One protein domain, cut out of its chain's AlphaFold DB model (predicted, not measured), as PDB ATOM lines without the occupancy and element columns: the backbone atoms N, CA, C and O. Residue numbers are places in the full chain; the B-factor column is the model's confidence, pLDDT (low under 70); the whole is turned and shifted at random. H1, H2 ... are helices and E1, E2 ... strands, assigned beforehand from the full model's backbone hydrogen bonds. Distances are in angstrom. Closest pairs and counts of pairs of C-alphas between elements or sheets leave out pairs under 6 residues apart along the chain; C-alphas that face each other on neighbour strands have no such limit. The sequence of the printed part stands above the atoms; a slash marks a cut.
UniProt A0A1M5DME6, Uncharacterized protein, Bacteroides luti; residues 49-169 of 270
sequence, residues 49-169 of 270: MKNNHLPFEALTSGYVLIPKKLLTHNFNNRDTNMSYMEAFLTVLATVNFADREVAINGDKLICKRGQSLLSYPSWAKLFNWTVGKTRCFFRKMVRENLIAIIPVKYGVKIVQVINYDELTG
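What this domain is: This is residues 49 to 169 of the 270 residues of an uncharacterized protein of Bacteroides luti (UniProt A0A1M5DME6). Two antiparallel strand hairpins, E1 with E2 and E3 with E4, reach toward the same end of the domain from a cluster of crossed helices, H1 to H4, in which H2 lies nearest the middle. H4 packs on E3, the loose first stretch, residues 49 to 67, has no named element, and the short H5 follows E4. The printed part has 121 residues, with five named helices and four named strands in the order H1, H2, E1, E2, H3, H4, E3, E4, H5. The class is mixed, helices and strands, with two antiparallel sheets of two strands each, E1 - E2 and E3 - E4. The whole is compact, with a radius of gyration of the C-alphas of 14.5 A and spans of 45 by 31 by 29 A.

Where its parts are: E3, residues 147 to 151, is 13.2 A long from first to last C-alpha, and E4, residues 157 to 161, is 13.0 A. C-alpha 147 is at (1.884, -3.934, 16.130). E1 is residues 100 to 104 and E2 residues 107 to 111. H4, residues 131 to 143, is the longest helix, 18.5 A. H2, residues 84 to 94, is 15.0 A, and H1, residues 68 to 76, is 12.1 A, from C-alpha 68 at (-12.347, 7.549, 13.150). H3 is residues 120 to 127, and H5, residues 164 to 167, ends at C-alpha 167 (-6.298, 1.662, 22.586).

How they stand to each other: E3 and E4 form a hairpin, antiparallel at 156 degrees, with N 148 and O 160 within hydrogen-bond range at 2.8 A. Residues 115 to 116 pair antiparallel with residues 159 to 160 of E4. The closest C-alphas of H4 and E3 are those of Met 141 and Ile 147, 5.5 A apart. With residues 131 to 135 alone, H4 touches H3 about perpendicular, at 88 degrees; the closest C-alphas, of Ala 124 and Val 131, are 5.4 A apart. H2 and H3 only just touch, with 3 pairs of C-alphas within 8 A, the closest those of Ala 87 and Phe 127 at 5.9 A. H1 touches H2 at a steep tilt of 51 degrees, opposite ways; the closest C-alphas, of Lys 68 and Ala 93, are 5.3 A apart. H5 touches no helix. E1 and E2 form the other hairpin, antiparallel at 145 degrees, with N 102 and O 109 at 2.8 A, within hydrogen-bond range. E1 is apart from E3 and E4. Every O i to N i+4 pair is within hydrogen-bond range in H1, H2, H3 and H4; H5 is too short for such a pair.

The domain as a whole: The two C-alphas farthest apart, of Met 49 and Gly 106, are 46.3 A from each other. The printed part has no cut and no long link. Mean pLDDT of the printed part is 80.3; residues 49 to 62, 74 to 79 and 169 are under 70.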
ATOM      1  N   MET A  49       6.152  19.479  17.145       34.03
ATOM      2  CA  MET A  49       7.521  19.090  16.865       34.03
ATOM      3  C   MET A  49       7.416  17.709  16.233       34.03
ATOM      4  O   MET A  49       6.617  16.880  16.682       34.03
ATOM      5  N   LYS A  50       8.165  17.472  15.152       39.34
ATOM      6  CA  LYS A  50       8.292  16.144  14.545       39.34
ATOM      7  C   LYS A  50       9.045  15.249  15.533       39.34
ATOM      8  O   LYS A  50      10.192  14.876  15.313       39.34
ATOM      9  N   ASN A  51       8.414  14.945  16.660       44.06
ATOM     10  CA  ASN A  51       8.916  14.045  17.664       44.06
ATOM     11  C   ASN A  51       8.789  12.661  17.042       44.06
ATOM     12  O   ASN A  51       7.712  12.081  16.932       44.06
ATOM     13  N   ASN A  52       9.921  12.143  16.572       45.25
ATOM     14  CA  ASN A  52      10.031  10.815  15.967       45.25
ATOM     15  C   ASN A  52       9.927   9.679  17.017       45.25
ATOM     16  O   ASN A  52      10.203   8.508  16.719       45.25
ATOM     17  N   HIS A  53       9.542  10.026  18.248       47.91
ATOM     18  CA  HIS A  53       9.353   9.152  19.394       47.91
ATOM     19  C   HIS A  53       7.875   9.174  19.809       47.91
ATOM     20  O   HIS A  53       7.322  10.249  20.034       47.91
ATOM     21  N   LEU A  54       7.238   8.001  19.901       57.41
ATOM     22  CA  LEU A  54       5.886   7.890  20.449       57.41
ATOM     23  C   LEU A  54       5.987   7.738  21.974       57.41
ATOM     24  O   LEU A  54       6.625   6.791  22.425       57.41
ATOM     25  N   PRO A  55       5.396   8.634  22.778       55.47
ATOM     26  CA  PRO A  55       5.306   8.431  24.219       55.47
ATOM     27  C   PRO A  55       4.267   7.336  24.484       55.47
ATOM     28  O   PRO A  55       3.091   7.530  24.179       55.47
ATOM     29  N   PHE A  56       4.672   6.172  24.998       58.34
ATOM     30  CA  PHE A  56       3.756   5.036  25.178       58.34
ATOM     31  C   PHE A  56       3.488   4.666  26.640       58.34
ATOM     32  O   PHE A  56       3.431   3.502  27.010       58.34
ATOM     33  N   GLU A  57       3.186   5.688  27.441       58.47
ATOM     34  CA  GLU A  57       2.359   5.575  28.654       58.47
ATOM     35  C   GLU A  57       0.890   5.962  28.351       58.47
ATOM     36  O   GLU A  57       0.126   6.401  29.204       58.47
ATOM     37  N   ALA A  58       0.459   5.820  27.092       60.53
ATOM     38  CA  ALA A  58      -0.834   6.324  26.616       60.53
ATOM     39  C   ALA A  58      -2.055   5.697  27.319       60.53
ATOM     40  O   ALA A  58      -3.129   6.290  27.319       60.53
ATOM     41  N   LEU A  59      -1.896   4.506  27.910       59.62
ATOM     42  CA  LEU A  59      -2.960   3.800  28.631       59.62
ATOM     43  C   LEU A  59      -3.070   4.200  30.114       59.62
ATOM     44  O   LEU A  59      -4.086   3.892  30.734       59.62
ATOM     45  N   THR A  60      -2.051   4.849  30.691       62.00
ATOM     46  CA  THR A  60      -2.064   5.305  32.097       62.00
ATOM     47  C   THR A  60      -2.614   6.724  32.233       62.00
ATOM     48  O   THR A  60      -3.140   7.089  33.282       62.00
ATOM     49  N   SER A  61      -2.553   7.506  31.154       61.66
ATOM     50  CA  SER A  61      -3.150   8.839  31.059       61.66
ATOM     51  C   SER A  61      -4.623   8.774  30.626       61.66
ATOM     52  O   SER A  61      -5.057   7.836  29.955       61.66
ATOM     53  N   GLY A  62      -5.421   9.783  30.987       56.59
ATOM     54  CA  GLY A  62      -6.790   9.918  30.470       56.59
ATOM     55  C   GLY A  62      -6.811  10.074  28.939       56.59
ATOM     56  O   GLY A  62      -5.923  10.708  28.375       56.59
ATOM     57  N   TYR A  63      -7.826   9.519  28.261       72.12
ATOM     58  CA  TYR A  63      -7.952   9.574  26.796       72.12
ATOM     59  C   TYR A  63      -9.269  10.212  26.332       72.12
ATOM     60  O   TYR A  63     -10.307  10.094  26.984       72.12
ATOM     61  N   VAL A  64      -9.226  10.850  25.157       70.69
ATOM     62  CA  VAL A  64     -10.388  11.431  24.466       70.69
ATOM     63  C   VAL A  64     -10.842  10.490  23.352       70.69
ATOM     64  O   VAL A  64     -10.030  10.000  22.568       70.69
ATOM     65  N   LEU A  65     -12.151  10.244  23.254       77.75
ATOM     66  CA  LEU A  65     -12.726   9.465  22.159       77.75
ATOM     67  C   LEU A  65     -12.907  10.343  20.919       77.75
ATOM     68  O   LEU A  65     -13.697  11.283  20.923       77.75
ATOM     69  N   ILE A  66     -12.204   9.998  19.839       78.19
ATOM     70  CA  ILE A  66     -12.294  10.697  18.556       78.19
ATOM     71  C   ILE A  66     -12.903   9.749  17.512       78.19
ATOM     72  O   ILE A  66     -12.341   8.679  17.256       78.19
ATOM     73  N   PRO A  67     -14.032  10.109  16.869       79.88
ATOM     74  CA  PRO A  67     -14.570   9.343  15.752       79.88
ATOM     75  C   PRO A  67     -13.532   9.152  14.638       79.88
ATOM     76  O   PRO A  67     -12.975  10.120  14.124       79.88
ATOM     77  N   LYS A  68     -13.327   7.901  14.197       81.19
ATOM     78  CA  LYS A  68     -12.347   7.549  13.150       81.19
ATOM     79  C   LYS A  68     -12.451   8.420  11.895       81.19
ATOM     80  O   LYS A  68     -11.426   8.796  11.340       81.19
ATOM     81  N   LYS A  69     -13.678   8.765  11.477       78.38
ATOM     82  CA  LYS A  69     -13.929   9.597  10.290       78.38
ATOM     83  C   LYS A  69     -13.264  10.975  10.376       78.38
ATOM     84  O   LYS A  69     -12.797  11.476   9.358       78.38
ATOM     85  N   LEU A  70     -13.183  11.562  11.575       79.50
ATOM     86  CA  LEU A  70     -12.525  12.854  11.780       79.50
ATOM     87  C   LEU A  70     -11.010  12.743  11.599       79.50
ATOM     88  O   LEU A  70     -10.398  13.634  11.018       79.50
ATOM     89  N   LEU A  71     -10.409  11.635  12.042       78.00
ATOM     90  CA  LEU A  71      -8.988  11.368  11.821       78.00
ATOM     91  C   LEU A  71      -8.704  11.138  10.334       78.00
ATOM     92  O   LEU A  71      -7.846  11.800   9.762       78.00
ATOM     93  N   THR A  72      -9.472  10.265   9.676       72.69
ATOM     94  CA  THR A  72      -9.256   9.951   8.255       72.69
ATOM     95  C   THR A  72      -9.454  11.166   7.351       72.69
ATOM     96  O   THR A  72      -8.689  11.346   6.414       72.69
ATOM     97  N   HIS A  73     -10.434  12.028   7.643       71.31
ATOM     98  CA  HIS A  73     -10.655  13.252   6.868       71.31
ATOM     99  C   HIS A  73      -9.476  14.231   6.984       71.31
ATOM    100  O   HIS A  73      -9.036  14.797   5.991       71.31
ATOM    101  N   ASN A  74      -8.927  14.407   8.189       63.72
ATOM    102  CA  ASN A  74      -7.807  15.326   8.413       63.72
ATOM    103  C   ASN A  74      -6.470  14.817   7.861       63.72
ATOM    104  O   ASN A  74      -5.603  15.623   7.528       63.72
ATOM    105  N   PHE A  75      -6.288  13.498   7.788       69.50
ATOM    106  CA  PHE A  75      -5.044  12.882   7.330       69.50
ATOM    107  C   PHE A  75      -5.000  12.644   5.817       69.50
ATOM    108  O   PHE A  75      -3.925  12.751   5.235       69.50
ATOM    109  N   ASN A  76      -6.140  12.389   5.169       65.81
ATOM    110  CA  ASN A  76      -6.185  12.094   3.732       65.81
ATOM    111  C   ASN A  76      -6.091  13.340   2.830       65.81
ATOM    112  O   ASN A  76      -5.821  13.196   1.645       65.81
ATOM    113  N   ASN A  77      -6.288  14.543   3.378       63.75
ATOM    114  CA  ASN A  77      -6.316  15.804   2.621       63.75
ATOM    115  C   ASN A  77      -5.001  16.602   2.738       63.75
ATOM    116  O   ASN A  77      -5.024  17.832   2.734       63.75
ATOM    117  N   ARG A  78      -3.858  15.932   2.932       65.81
ATOM    118  CA  ARG A  78      -2.558  16.597   3.121       65.81
ATOM    119  C   ARG A  78      -1.546  16.176   2.063       65.81
ATOM    120  O   ARG A  78      -1.268  14.992   1.917       65.81
ATOM    121  N   ASP A  79      -0.874  17.161   1.474       69.69
ATOM    122  CA  ASP A  79       0.240  16.954   0.533       69.69
ATOM    123  C   ASP A  79       1.597  16.724   1.226       69.69
ATOM    124  O   ASP A  79       2.643  16.641   0.586       69.69
ATOM    125  N   THR A  80       1.614  16.621   2.559       79.38
ATOM    126  CA  THR A  80       2.847  16.555   3.358       79.38
ATOM    127  C   THR A  80       3.060  15.187   3.996       79.38
ATOM    128  O   THR A  80       2.115  14.472   4.320       79.38
ATOM    129  N   ASN A  81       4.329  14.811   4.179       83.69
ATOM    130  CA  ASN A  81       4.709  13.550   4.813       83.69
ATOM    131  C   ASN A  81       4.230  13.511   6.270       83.69
ATOM    132  O   ASN A  81       4.593  14.393   7.054       83.69
ATOM    133  N   MET A  82       3.545  12.436   6.666       86.38
ATOM    134  CA  MET A  82       3.127  12.248   8.060       86.38
ATOM    135  C   MET A  82       4.325  12.134   9.016       86.38
ATOM    136  O   MET A  82       5.418  11.684   8.645       86.38
ATOM    137  N   SER A  83       4.120  12.509  10.274       86.94
ATOM    138  CA  SER A  83       4.974  12.123  11.402       86.94
ATOM    139  C   SER A  83       4.728  10.663  11.813       86.94
ATOM    140  O   SER A  83       3.766  10.029  11.382       86.94
ATOM    141  N   TYR A  84       5.593  10.098  12.664       86.94
ATOM    142  CA  TYR A  84       5.401   8.729  13.174       86.94
ATOM    143  C   TYR A  84       4.125   8.599  14.010       86.94
ATOM    144  O   TYR A  84       3.461   7.565  13.952       86.94
ATOM    145  N   MET A  85       3.764   9.647  14.751       85.00
ATOM    146  CA  MET A  85       2.538   9.652  15.536       85.00
ATOM    147  C   MET A  85       1.294   9.706  14.639       85.00
ATOM    148  O   MET A  85       0.382   8.897  14.799       85.00
ATOM    149  N   GLU A  86       1.276  10.587  13.636       86.88
ATOM    150  CA  GLU A  86       0.178  10.652  12.658       86.88
ATOM    151  C   GLU A  86       0.033   9.340  11.875       86.88
ATOM    152  O   GLU A  86      -1.083   8.854  11.686       86.88
ATOM    153  N   ALA A  87       1.149   8.712  11.490       90.69
ATOM    154  CA  ALA A  87       1.131   7.404  10.842       90.69
ATOM    155  C   ALA A  87       0.534   6.324  11.758       90.69
ATOM    156  O   ALA A  87      -0.294   5.530  11.315       90.69
ATOM    157  N   PHE A  88       0.883   6.312  13.049       90.12
ATOM    158  CA  PHE A  88       0.310   5.362  14.005       90.12
ATOM    159  C   PHE A  88      -1.192   5.592  14.237       90.12
ATOM    160  O   PHE A  88      -1.970   4.639  14.175       90.12
ATOM    161  N   LEU A  89      -1.635   6.844  14.401       88.38
ATOM    162  CA  LEU A  89      -3.067   7.178  14.458       88.38
ATOM    163  C   LEU A  89      -3.805   6.739  13.190       88.38
ATOM    164  O   LEU A  89      -4.915   6.208  13.264       88.38
ATOM    165  N   THR A  90      -3.175   6.915  12.028       90.06
ATOM    166  CA  THR A  90      -3.718   6.469  10.743       90.06
ATOM    167  C   THR A  90      -3.859   4.950  10.707       90.06
ATOM    168  O   THR A  90      -4.895   4.455  10.264       90.06
ATOM    169  N   VAL A  91      -2.898   4.187  11.244       92.19
ATOM    170  CA  VAL A  91      -3.042   2.728  11.405       92.19
ATOM    171  C   VAL A  91      -4.250   2.393  12.284       92.19
ATOM    172  O   VAL A  91      -5.107   1.624  11.849       92.19
ATOM    173  N   LEU A  92      -4.382   2.999  13.470       89.69
ATOM    174  CA  LEU A  92      -5.508   2.756  14.389       89.69
ATOM    175  C   LEU A  92      -6.878   3.054  13.756       89.69
ATOM    176  O   LEU A  92      -7.861   2.332  13.983       89.69
ATOM    177  N   ALA A  93      -6.947   4.112  12.949       88.38
ATOM    178  CA  ALA A  93      -8.146   4.480  12.213       88.38
ATOM    179  C   ALA A  93      -8.447   3.484  11.078       88.38
ATOM    180  O   ALA A  93      -9.608   3.109  10.897       88.38
ATOM    181  N   THR A  94      -7.413   3.009  10.379       90.19
ATOM    182  CA  THR A  94      -7.529   2.204   9.151       90.19
ATOM    183  C   THR A  94      -7.762   0.715   9.407       90.19
ATOM    184  O   THR A  94      -8.461   0.078   8.622       90.19
ATOM    185  N   VAL A  95      -7.220   0.136  10.486       90.44
ATOM    186  CA  VAL A  95      -7.475  -1.281  10.803       90.44
ATOM    187  C   VAL A  95      -8.961  -1.559  11.040       90.44
ATOM    188  O   VAL A  95      -9.729  -0.693  11.486       90.44
ATOM    189  N   ASN A  96      -9.363  -2.795  10.754       89.06
ATOM    190  CA  ASN A  96     -10.745  -3.244  10.800       89.06
ATOM    191  C   ASN A  96     -11.385  -2.976  12.164       89.06
ATOM    192  O   ASN A  96     -10.867  -3.351  13.214       89.06
ATOM    193  N   PHE A  97     -12.562  -2.351  12.151       84.00
ATOM    194  CA  PHE A  97     -13.372  -2.206  13.360       84.00
ATOM    195  C   PHE A  97     -14.153  -3.488  13.682       84.00
ATOM    196  O   PHE A  97     -14.435  -3.759  14.839       84.00
ATOM    197  N   ALA A  98     -14.496  -4.303  12.697       83.94
ATOM    198  CA  ALA A  98     -15.142  -5.592  12.905       83.94
ATOM    199  C   ALA A  98     -14.494  -6.617  11.981       83.94
ATOM    200  O   ALA A  98     -13.869  -6.229  10.990       83.94
ATOM    201  N   ASP A  99     -14.638  -7.894  12.319       84.44
ATOM    202  CA  ASP A  99     -14.157  -8.984  11.482       84.44
ATOM    203  C   ASP A  99     -14.742  -8.848  10.073       84.44
ATOM    204  O   ASP A  99     -15.924  -8.543   9.891       84.44
ATOM    205  N   ARG A 100     -13.885  -9.026   9.070       81.88
ATOM    206  CA  ARG A 100     -14.249  -8.924   7.662       81.88
ATOM    207  C   ARG A 100     -13.707 -10.126   6.914       81.88
ATOM    208  O   ARG A 100     -12.506 -10.386   6.945       81.88
ATOM    209  N   GLU A 101     -14.585 -10.815   6.206       82.06
ATOM    210  CA  GLU A 101     -14.200 -11.854   5.260       82.06
ATOM    211  C   GLU A 101     -13.686 -11.212   3.964       82.06
ATOM    212  O   GLU A 101     -14.267 -10.253   3.452       82.06
ATOM    213  N   VAL A 102     -12.563 -11.711   3.461       78.56
ATOM    214  CA  VAL A 102     -11.898 -11.245   2.246       78.56
ATOM    215  C   VAL A 102     -11.519 -12.464   1.418       78.56
ATOM    216  O   VAL A 102     -10.925 -13.403   1.942       78.56
ATOM    217  N   ALA A 103     -11.848 -12.451   0.130       77.31
ATOM    218  CA  ALA A 103     -11.431 -13.493  -0.799       77.31
ATOM    219  C   ALA A 103     -10.075 -13.129  -1.422       77.31
ATOM    220  O   ALA A 103      -9.919 -12.038  -1.971       77.31
ATOM    221  N   ILE A 104      -9.098 -14.031  -1.340       75.62
ATOM    222  CA  ILE A 104      -7.771 -13.886  -1.951       75.62
ATOM    223  C   ILE A 104      -7.509 -15.139  -2.780       75.62
ATOM    224  O   ILE A 104      -7.447 -16.233  -2.230       75.62
ATOM    225  N   ASN A 105      -7.359 -14.987  -4.099       73.19
ATOM    226  CA  ASN A 105      -7.143 -16.098  -5.040       73.19
ATOM    227  C   ASN A 105      -8.170 -17.244  -4.900       73.19
ATOM    228  O   ASN A 105      -7.822 -18.411  -5.026       73.19
ATOM    229  N   GLY A 106      -9.433 -16.913  -4.605       73.69
ATOM    230  CA  GLY A 106     -10.512 -17.890  -4.402       73.69
ATOM    231  C   GLY A 106     -10.626 -18.440  -2.973       73.69
ATOM    232  O   GLY A 106     -11.695 -18.918  -2.601       73.69
ATOM    233  N   ASP A 107      -9.593 -18.287  -2.138       74.50
ATOM    234  CA  ASP A 107      -9.635 -18.658  -0.723       74.50
ATOM    235  C   ASP A 107     -10.297 -17.563   0.123       74.50
ATOM    236  O   ASP A 107      -9.984 -16.376   0.003       74.50
ATOM    237  N   LYS A 108     -11.167 -17.968   1.049       79.19
ATOM    238  CA  LYS A 108     -11.780 -17.077   2.041       79.19
ATOM    239  C   LYS A 108     -10.858 -16.904   3.245       79.19
ATOM    240  O   LYS A 108     -10.484 -17.872   3.904       79.19
ATOM    241  N   LEU A 109     -10.522 -15.658   3.556       78.75
ATOM    242  CA  LEU A 109      -9.698 -15.269   4.695       78.75
ATOM    243  C   LEU A 109     -10.458 -14.286   5.585       78.75
ATOM    244  O   LEU A 109     -11.004 -13.292   5.115       78.75
ATOM    245  N   ILE A 110     -10.458 -14.529   6.894       81.69
ATOM    246  CA  ILE A 110     -11.070 -13.623   7.870       81.69
ATOM    247  C   ILE A 110      -9.999 -12.662   8.393       81.69
ATOM    248  O   ILE A 110      -9.076 -13.065   9.099       81.69
ATOM    249  N   CYS A 111     -10.141 -11.380   8.067       82.69
ATOM    250  CA  CYS A 111      -9.347 -10.292   8.627       82.69
ATOM    251  C   CYS A 111     -10.060  -9.741   9.865       82.69
ATOM    252  O   CYS A 111     -11.094  -9.074   9.758       82.69
ATOM    253  N   LYS A 112      -9.525 -10.045  11.047       86.38
ATOM    254  CA  LYS A 112     -10.190  -9.775  12.326       86.38
ATOM    255  C   LYS A 112     -10.218  -8.285  12.670       86.38
ATOM    256  O   LYS A 112      -9.497  -7.464  12.100       86.38
ATOM    257  N   ARG A 113     -11.028  -7.919  13.658       88.31
ATOM    258  CA  ARG A 113     -10.972  -6.611  14.319       88.31
ATOM    259  C   ARG A 113      -9.540  -6.302  14.781       88.31
ATOM    260  O   ARG A 113      -8.849  -7.158  15.323       88.31
ATOM    261  N   GLY A 114      -9.101  -5.065  14.563       89.56
ATOM    262  CA  GLY A 114      -7.737  -4.614  14.852       89.56
ATOM    263  C   GLY A 114      -6.691  -5.053  13.821       89.56
ATOM    264  O   GLY A 114      -5.512  -4.755  14.008       89.56
ATOM    265  N   GLN A 115      -7.094  -5.725  12.735       91.00
ATOM    266  CA  GLN A 115      -6.201  -6.175  11.665       91.00
ATOM    267  C   GLN A 115      -6.403  -5.398  10.353       91.00
ATOM    268  O   GLN A 115      -7.448  -4.794  10.114       91.00
ATOM    269  N   SER A 116      -5.388  -5.405   9.491       92.81
ATOM    270  CA  SER A 116      -5.437  -4.860   8.131       92.81
ATOM    271  C   SER A 116      -4.612  -5.706   7.166       92.81
ATOM    272  O   SER A 116      -3.529  -6.182   7.507       92.81
ATOM    273  N   LEU A 117      -5.126  -5.845   5.942       89.69
ATOM    274  CA  LEU A 117      -4.488  -6.540   4.817       89.69
ATOM    275  C   LEU A 117      -3.759  -5.584   3.859       89.69
ATOM    276  O   LEU A 117      -3.301  -5.999   2.798       89.69
ATOM    277  N   LEU A 118      -3.681  -4.292   4.190       89.81
ATOM    278  CA  LEU A 118      -3.028  -3.319   3.322       89.81
ATOM    279  C   LEU A 118      -1.543  -3.650   3.130       89.81
ATOM    280  O   LEU A 118      -0.801  -3.897   4.084       89.81
ATOM    281  N   SER A 119      -1.110  -3.592   1.872       90.12
ATOM    282  CA  SER A 119       0.284  -3.790   1.483       90.12
ATOM    283  C   SER A 119       1.168  -2.613   1.926       90.12
ATOM    284  O   SER A 119       0.681  -1.499   2.131       90.12
ATOM    285  N   TYR A 120       2.489  -2.815   2.033       92.31
ATOM    286  CA  TYR A 120       3.407  -1.705   2.336       92.31
ATOM    287  C   TYR A 120       3.310  -0.536   1.339       92.31
ATOM    288  O   TYR A 120       3.332   0.598   1.811       92.31
ATOM    289  N   PRO A 121       3.181  -0.751   0.012       92.31
ATOM    290  CA  PRO A 121       2.889   0.336  -0.927       92.31
ATOM    291  C   PRO A 121       1.593   1.090  -0.613       92.31
ATOM    292  O   PRO A 121       1.584   2.318  -0.628       92.31
ATOM    293  N   SER A 122       0.516   0.382  -0.262       91.75
ATOM    294  CA  SER A 122      -0.756   1.012   0.115       91.75
ATOM    295  C   SER A 122      -0.607   1.876   1.371       91.75
ATOM    296  O   SER A 122      -1.070   3.013   1.395       91.75
ATOM    297  N   TRP A 123       0.100   1.379   2.390       94.00
ATOM    298  CA  TRP A 123       0.427   2.165   3.582       94.00
ATOM    299  C   TRP A 123       1.328   3.360   3.274       94.00
ATOM    300  O   TRP A 123       1.118   4.440   3.809       94.00
ATOM    301  N   ALA A 124       2.318   3.186   2.400       92.94
ATOM    302  CA  ALA A 124       3.214   4.258   1.985       92.94
ATOM    303  C   ALA A 124       2.448   5.403   1.305       92.94
ATOM    304  O   ALA A 124       2.696   6.562   1.629       92.94
ATOM    305  N   LYS A 125       1.457   5.076   0.463       90.75
ATOM    306  CA  LYS A 125       0.535   6.059  -0.121       90.75
ATOM    307  C   LYS A 125      -0.271   6.792   0.954       90.75
ATOM    308  O   LYS A 125      -0.349   8.010   0.905       90.75
ATOM    309  N   LEU A 126      -0.816   6.073   1.942       89.31
ATOM    310  CA  LEU A 126      -1.568   6.689   3.044       89.31
ATOM    311  C   LEU A 126      -0.707   7.626   3.900       89.31
ATOM    312  O   LEU A 126      -1.188   8.668   4.315       89.31
ATOM    313  N   PHE A 127       0.554   7.277   4.165       89.81
ATOM    314  CA  PHE A 127       1.452   8.092   4.995       89.81
ATOM    315  C   PHE A 127       2.157   9.218   4.230       89.81
ATOM    316  O   PHE A 127       2.878  10.015   4.842       89.81
ATOM    317  N   ASN A 128       1.997   9.243   2.904       90.25
ATOM    318  CA  ASN A 128       2.810  10.028   1.985       90.25
ATOM    319  C   ASN A 128       4.317   9.798   2.229       90.25
ATOM    320  O   ASN A 128       5.094  10.718   2.459       90.25
ATOM    321  N   TRP A 129       4.737   8.531   2.294       93.19
ATOM    322  CA  TRP A 129       6.123   8.118   2.546       93.19
ATOM    323  C   TRP A 129       6.653   7.222   1.427       93.19
ATOM    324  O   TRP A 129       5.901   6.623   0.666       93.19
ATOM    325  N   THR A 130       7.975   7.039   1.382       95.19
ATOM    326  CA  THR A 130       8.572   5.958   0.590       95.19
ATOM    327  C   THR A 130       8.287   4.597   1.229       95.19
ATOM    328  O   THR A 130       8.198   4.465   2.453       95.19
ATOM    329  N   VAL A 131       8.229   3.536   0.414       95.31
ATOM    330  CA  VAL A 131       8.042   2.155   0.905       95.31
ATOM    331  C   VAL A 131       9.133   1.758   1.909       95.31
ATOM    332  O   VAL A 131       8.852   1.072   2.892       95.31
ATOM    333  N   GLY A 132      10.373   2.213   1.697       96.75
ATOM    334  CA  GLY A 132      11.491   1.980   2.615       96.75
ATOM    335  C   GLY A 132      11.239   2.566   4.006       96.75
ATOM    336  O   GLY A 132      11.351   1.847   5.002       96.75
ATOM    337  N   LYS A 133      10.808   3.831   4.079       94.19
ATOM    338  CA  LYS A 133      10.464   4.489   5.347       94.19
ATOM    339  C   LYS A 133       9.293   3.793   6.041       94.19
ATOM    340  O   LYS A 133       9.372   3.523   7.237       94.19
ATOM    341  N   THR A 134       8.260   3.415   5.291       95.69
ATOM    342  CA  THR A 134       7.108   2.664   5.817       95.69
ATOM    343  C   THR A 134       7.524   1.319   6.415       95.69
ATOM    344  O   THR A 134       7.085   0.966   7.509       95.69
ATOM    345  N   ARG A 135       8.438   0.580   5.771       95.00
ATOM    346  CA  ARG A 135       9.004  -0.656   6.344       95.00
ATOM    347  C   ARG A 135       9.756  -0.385   7.648       95.00
ATOM    348  O   ARG A 135       9.561  -1.118   8.613       95.00
ATOM    349  N   CYS A 136      10.591   0.653   7.699       94.06
ATOM    350  CA  CYS A 136      11.309   1.033   8.920       94.06
ATOM    351  C   CYS A 136      10.355   1.409  10.061       94.06
ATOM    352  O   CYS A 136      10.573   0.986  11.195       94.06
ATOM    353  N   PHE A 137       9.279   2.137   9.759       94.50
ATOM    354  CA  PHE A 137       8.217   2.443  10.713       94.50
ATOM    355  C   PHE A 137       7.584   1.171  11.283       94.50
ATOM    356  O   PHE A 137       7.589   0.992  12.497       94.50
ATOM    357  N   PHE A 138       7.118   0.248  10.436       93.75
ATOM    358  CA  PHE A 138       6.489  -0.983  10.921       93.75
ATOM    359  C   PHE A 138       7.454  -1.863  11.723       93.75
ATOM    360  O   PHE A 138       7.061  -2.393  12.756       93.75
ATOM    361  N   ARG A 139       8.732  -1.964  11.324       90.31
ATOM    362  CA  ARG A 139       9.761  -2.646  12.137       90.31
ATOM    363  C   ARG A 139       9.921  -2.003  13.513       90.31
ATOM    364  O   ARG A 139      10.092  -2.720  14.491       90.31
ATOM    365  N   LYS A 140       9.867  -0.667  13.593       87.75
ATOM    366  CA  LYS A 140       9.889   0.049  14.874       87.75
ATOM    367  C   LYS A 140       8.655  -0.305  15.706       87.75
ATOM    368  O   LYS A 140       8.829  -0.752  16.824       87.75
ATOM    369  N   MET A 141       7.447  -0.214  15.145       86.69
ATOM    370  CA  MET A 141       6.203  -0.536  15.868       86.69
ATOM    371  C   MET A 141       6.153  -1.981  16.382       86.69
ATOM    372  O   MET A 141       5.599  -2.222  17.450       86.69
ATOM    373  N   VAL A 142       6.742  -2.928  15.644       83.38
ATOM    374  CA  VAL A 142       6.893  -4.321  16.097       83.38
ATOM    375  C   VAL A 142       7.847  -4.418  17.285       83.38
ATOM    376  O   VAL A 142       7.520  -5.077  18.264       83.38
ATOM    377  N   ARG A 143       9.000  -3.740  17.231       79.88
ATOM    378  CA  ARG A 143       9.963  -3.717  18.345       79.88
ATOM    379  C   ARG A 143       9.365  -3.114  19.618       79.88
ATOM    380  O   ARG A 143       9.618  -3.631  20.694       79.88
ATOM    381  N   GLU A 144       8.558  -2.064  19.477       78.88
ATOM    382  CA  GLU A 144       7.846  -1.410  20.588       78.88
ATOM    383  C   GLU A 144       6.591  -2.185  21.045       78.88
ATOM    384  O   GLU A 144       5.832  -1.695  21.875       78.88
ATOM    385  N   ASN A 145       6.324  -3.372  20.482       79.12
ATOM    386  CA  ASN A 145       5.159  -4.202  20.803       79.12
ATOM    387  C   ASN A 145       3.798  -3.490  20.619       79.12
ATOM    388  O   ASN A 145       2.825  -3.764  21.318       79.12
ATOM    389  N   LEU A 146       3.711  -2.578  19.647       80.81
ATOM    390  CA  LEU A 146       2.477  -1.861  19.303       80.81
ATOM    391  C   LEU A 146       1.701  -2.555  18.182       80.81
ATOM    392  O   LEU A 146       0.477  -2.437  18.074       80.81
ATOM    393  N   ILE A 147       2.421  -3.259  17.310       87.44
ATOM    394  CA  ILE A 147       1.884  -3.934  16.130       87.44
ATOM    395  C   ILE A 147       2.570  -5.292  15.976       87.44
ATOM    396  O   ILE A 147       3.772  -5.404  16.180       87.44
ATOM    397  N   ALA A 148       1.836  -6.304  15.526       87.31
ATOM    398  CA  ALA A 148       2.376  -7.564  15.030       87.31
ATOM    399  C   ALA A 148       2.189  -7.669  13.508       87.31
ATOM    400  O   ALA A 148       1.220  -7.154  12.947       87.31
ATOM    401  N   ILE A 149       3.116  -8.350  12.833       89.06
ATOM    402  CA  ILE A 149       3.011  -8.656  11.401       89.06
ATOM    403  C   ILE A 149       2.876 -10.164  11.255       89.06
ATOM    404  O   ILE A 149       3.825 -10.897  11.516       89.06
ATOM    405  N   ILE A 150       1.702 -10.614  10.829       86.44
ATOM    406  CA  ILE A 150       1.375 -12.034  10.712       86.44
ATOM    407  C   ILE A 150       1.482 -12.433   9.239       86.44
ATOM    408  O   ILE A 150       0.735 -11.894   8.415       86.44
ATOM    409  N   PRO A 151       2.406 -13.333   8.866       83.69
ATOM    410  CA  PRO A 151       2.444 -13.879   7.519       83.69
ATOM    411  C   PRO A 151       1.244 -14.806   7.297       83.69
ATOM    412  O   PRO A 151       0.852 -15.561   8.184       83.69
ATOM    413  N   VAL A 152       0.669 -14.751   6.100       77.69
ATOM    414  CA  VAL A 152      -0.439 -15.610   5.672       77.69
ATOM    415  C   VAL A 152      -0.121 -16.214   4.299       77.69
ATOM    416  O   VAL A 152       0.956 -15.992   3.739       77.69
ATOM    417  N   LYS A 153      -1.050 -17.005   3.753       75.69
ATOM    418  CA  LYS A 153      -0.953 -17.596   2.415       75.69
ATOM    419  C   LYS A 153      -0.670 -16.540   1.337       75.69
ATOM    420  O   LYS A 153      -0.994 -15.361   1.490       75.69
ATOM    421  N   TYR A 154      -0.078 -16.990   0.230       79.75
ATOM    422  CA  TYR A 154       0.213 -16.170  -0.955       79.75
ATOM    423  C   TYR A 154       1.150 -14.978  -0.689       79.75
ATOM    424  O   TYR A 154       1.093 -13.965  -1.381       79.75
ATOM    425  N   GLY A 155       2.002 -15.070   0.339       75.25
ATOM    426  CA  GLY A 155       2.948 -14.006   0.694       75.25
ATOM    427  C   GLY A 155       2.293 -12.745   1.271       75.25
ATOM    428  O   GLY A 155       2.970 -11.731   1.467       75.25
ATOM    429  N   VAL A 156       0.990 -12.795   1.562       77.44
ATOM    430  CA  VAL A 156       0.242 -11.693   2.167       77.44
ATOM    431  C   VAL A 156       0.636 -11.554   3.635       77.44
ATOM    432  O   VAL A 156       0.892 -12.534   4.332       77.44
ATOM    433  N   LYS A 157       0.692 -10.313   4.118       84.19
ATOM    434  CA  LYS A 157       1.000  -9.997   5.514       84.19
ATOM    435  C   LYS A 157      -0.158  -9.228   6.122       84.19
ATOM    436  O   LYS A 157      -0.600  -8.233   5.552       84.19
ATOM    437  N   ILE A 158      -0.612  -9.673   7.285       86.94
ATOM    438  CA  ILE A 158      -1.590  -8.958   8.098       86.94
ATOM    439  C   ILE A 158      -0.846  -8.072   9.090       86.94
ATOM    440  O   ILE A 158       0.013  -8.538   9.835       86.94
ATOM    441  N   VAL A 159      -1.208  -6.794   9.119       91.50
ATOM    442  CA  VAL A 159      -0.822  -5.860  10.178       91.50
ATOM    443  C   VAL A 159      -1.869  -5.955  11.280       91.50
ATOM    444  O   VAL A 159      -3.036  -5.661  11.032       91.50
ATOM    445  N   GLN A 160      -1.472  -6.349  12.488       91.44
ATOM    446  CA  GLN A 160      -2.340  -6.417  13.663       91.44
ATOM    447  C   GLN A 160      -1.909  -5.385  14.698       91.44
ATOM    448  O   GLN A 160      -0.759  -5.384  15.115       91.44
ATOM    449  N   VAL A 161      -2.833  -4.552  15.167       88.94
ATOM    450  CA  VAL A 161      -2.582  -3.675  16.315       88.94
ATOM    451  C   VAL A 161      -2.711  -4.479  17.608       88.94
ATOM    452  O   VAL A 161      -3.727  -5.142  17.837       88.94
ATOM    453  N   ILE A 162      -1.689  -4.411  18.457       82.50
ATOM    454  CA  ILE A 162      -1.679  -5.058  19.772       82.50
ATOM    455  C   ILE A 162      -2.553  -4.236  20.724       82.50
ATOM    456  O   ILE A 162      -2.544  -3.008  20.680       82.50
ATOM    457  N   ASN A 163      -3.372  -4.910  21.536       79.62
ATOM    458  CA  ASN A 163      -4.315  -4.280  22.470       79.62
ATOM    459  C   ASN A 163      -5.252  -3.244  21.813       79.62
ATOM    460  O   ASN A 163      -5.630  -2.245  22.422       79.62
ATOM    461  N   TYR A 164      -5.668  -3.493  20.564       85.69
ATOM    462  CA  TYR A 164      -6.507  -2.573  19.783       85.69
ATOM    463  C   TYR A 164      -7.775  -2.105  20.514       85.69
ATOM    464  O   TYR A 164      -8.164  -0.940  20.416       85.69
ATOM    465  N   ASP A 165      -8.437  -3.001  21.246       83.50
ATOM    466  CA  ASP A 165      -9.637  -2.647  22.003       83.50
ATOM    467  C   ASP A 165      -9.322  -1.656  23.132       83.50
ATOM    468  O   ASP A 165     -10.007  -0.640  23.257       83.50
ATOM    469  N   GLU A 166      -8.235  -1.878  23.870       77.88
ATOM    470  CA  GLU A 166      -7.789  -0.994  24.952       77.88
ATOM    471  C   GLU A 166      -7.415   0.389  24.401       77.88
ATOM    472  O   GLU A 166      -7.891   1.405  24.906       77.88
ATOM    473  N   LEU A 167      -6.679   0.427  23.283       76.69
ATOM    474  CA  LEU A 167      -6.298   1.662  22.586       76.69
ATOM    475  C   LEU A 167      -7.483   2.429  21.988       76.69
ATOM    476  O   LEU A 167      -7.393   3.634  21.770       76.69
ATOM    477  N   THR A 168      -8.599   1.756  21.706       75.88
ATOM    478  CA  THR A 168      -9.813   2.393  21.165       75.88
ATOM    479  C   THR A 168     -10.867   2.668  22.230       75.88
ATOM    480  O   THR A 168     -12.024   2.946  21.911       75.88
ATOM    481  N   GLY A 169     -10.482   2.603  23.507       68.00
ATOM    482  CA  GLY A 169     -11.364   2.907  24.626       68.00
ATOM    483  C   GLY A 169     -12.432   1.846  24.880       68.00
ATOM    484  O   GLY A 169     -13.264   2.028  25.773       68.00
TER     485      GLY A 169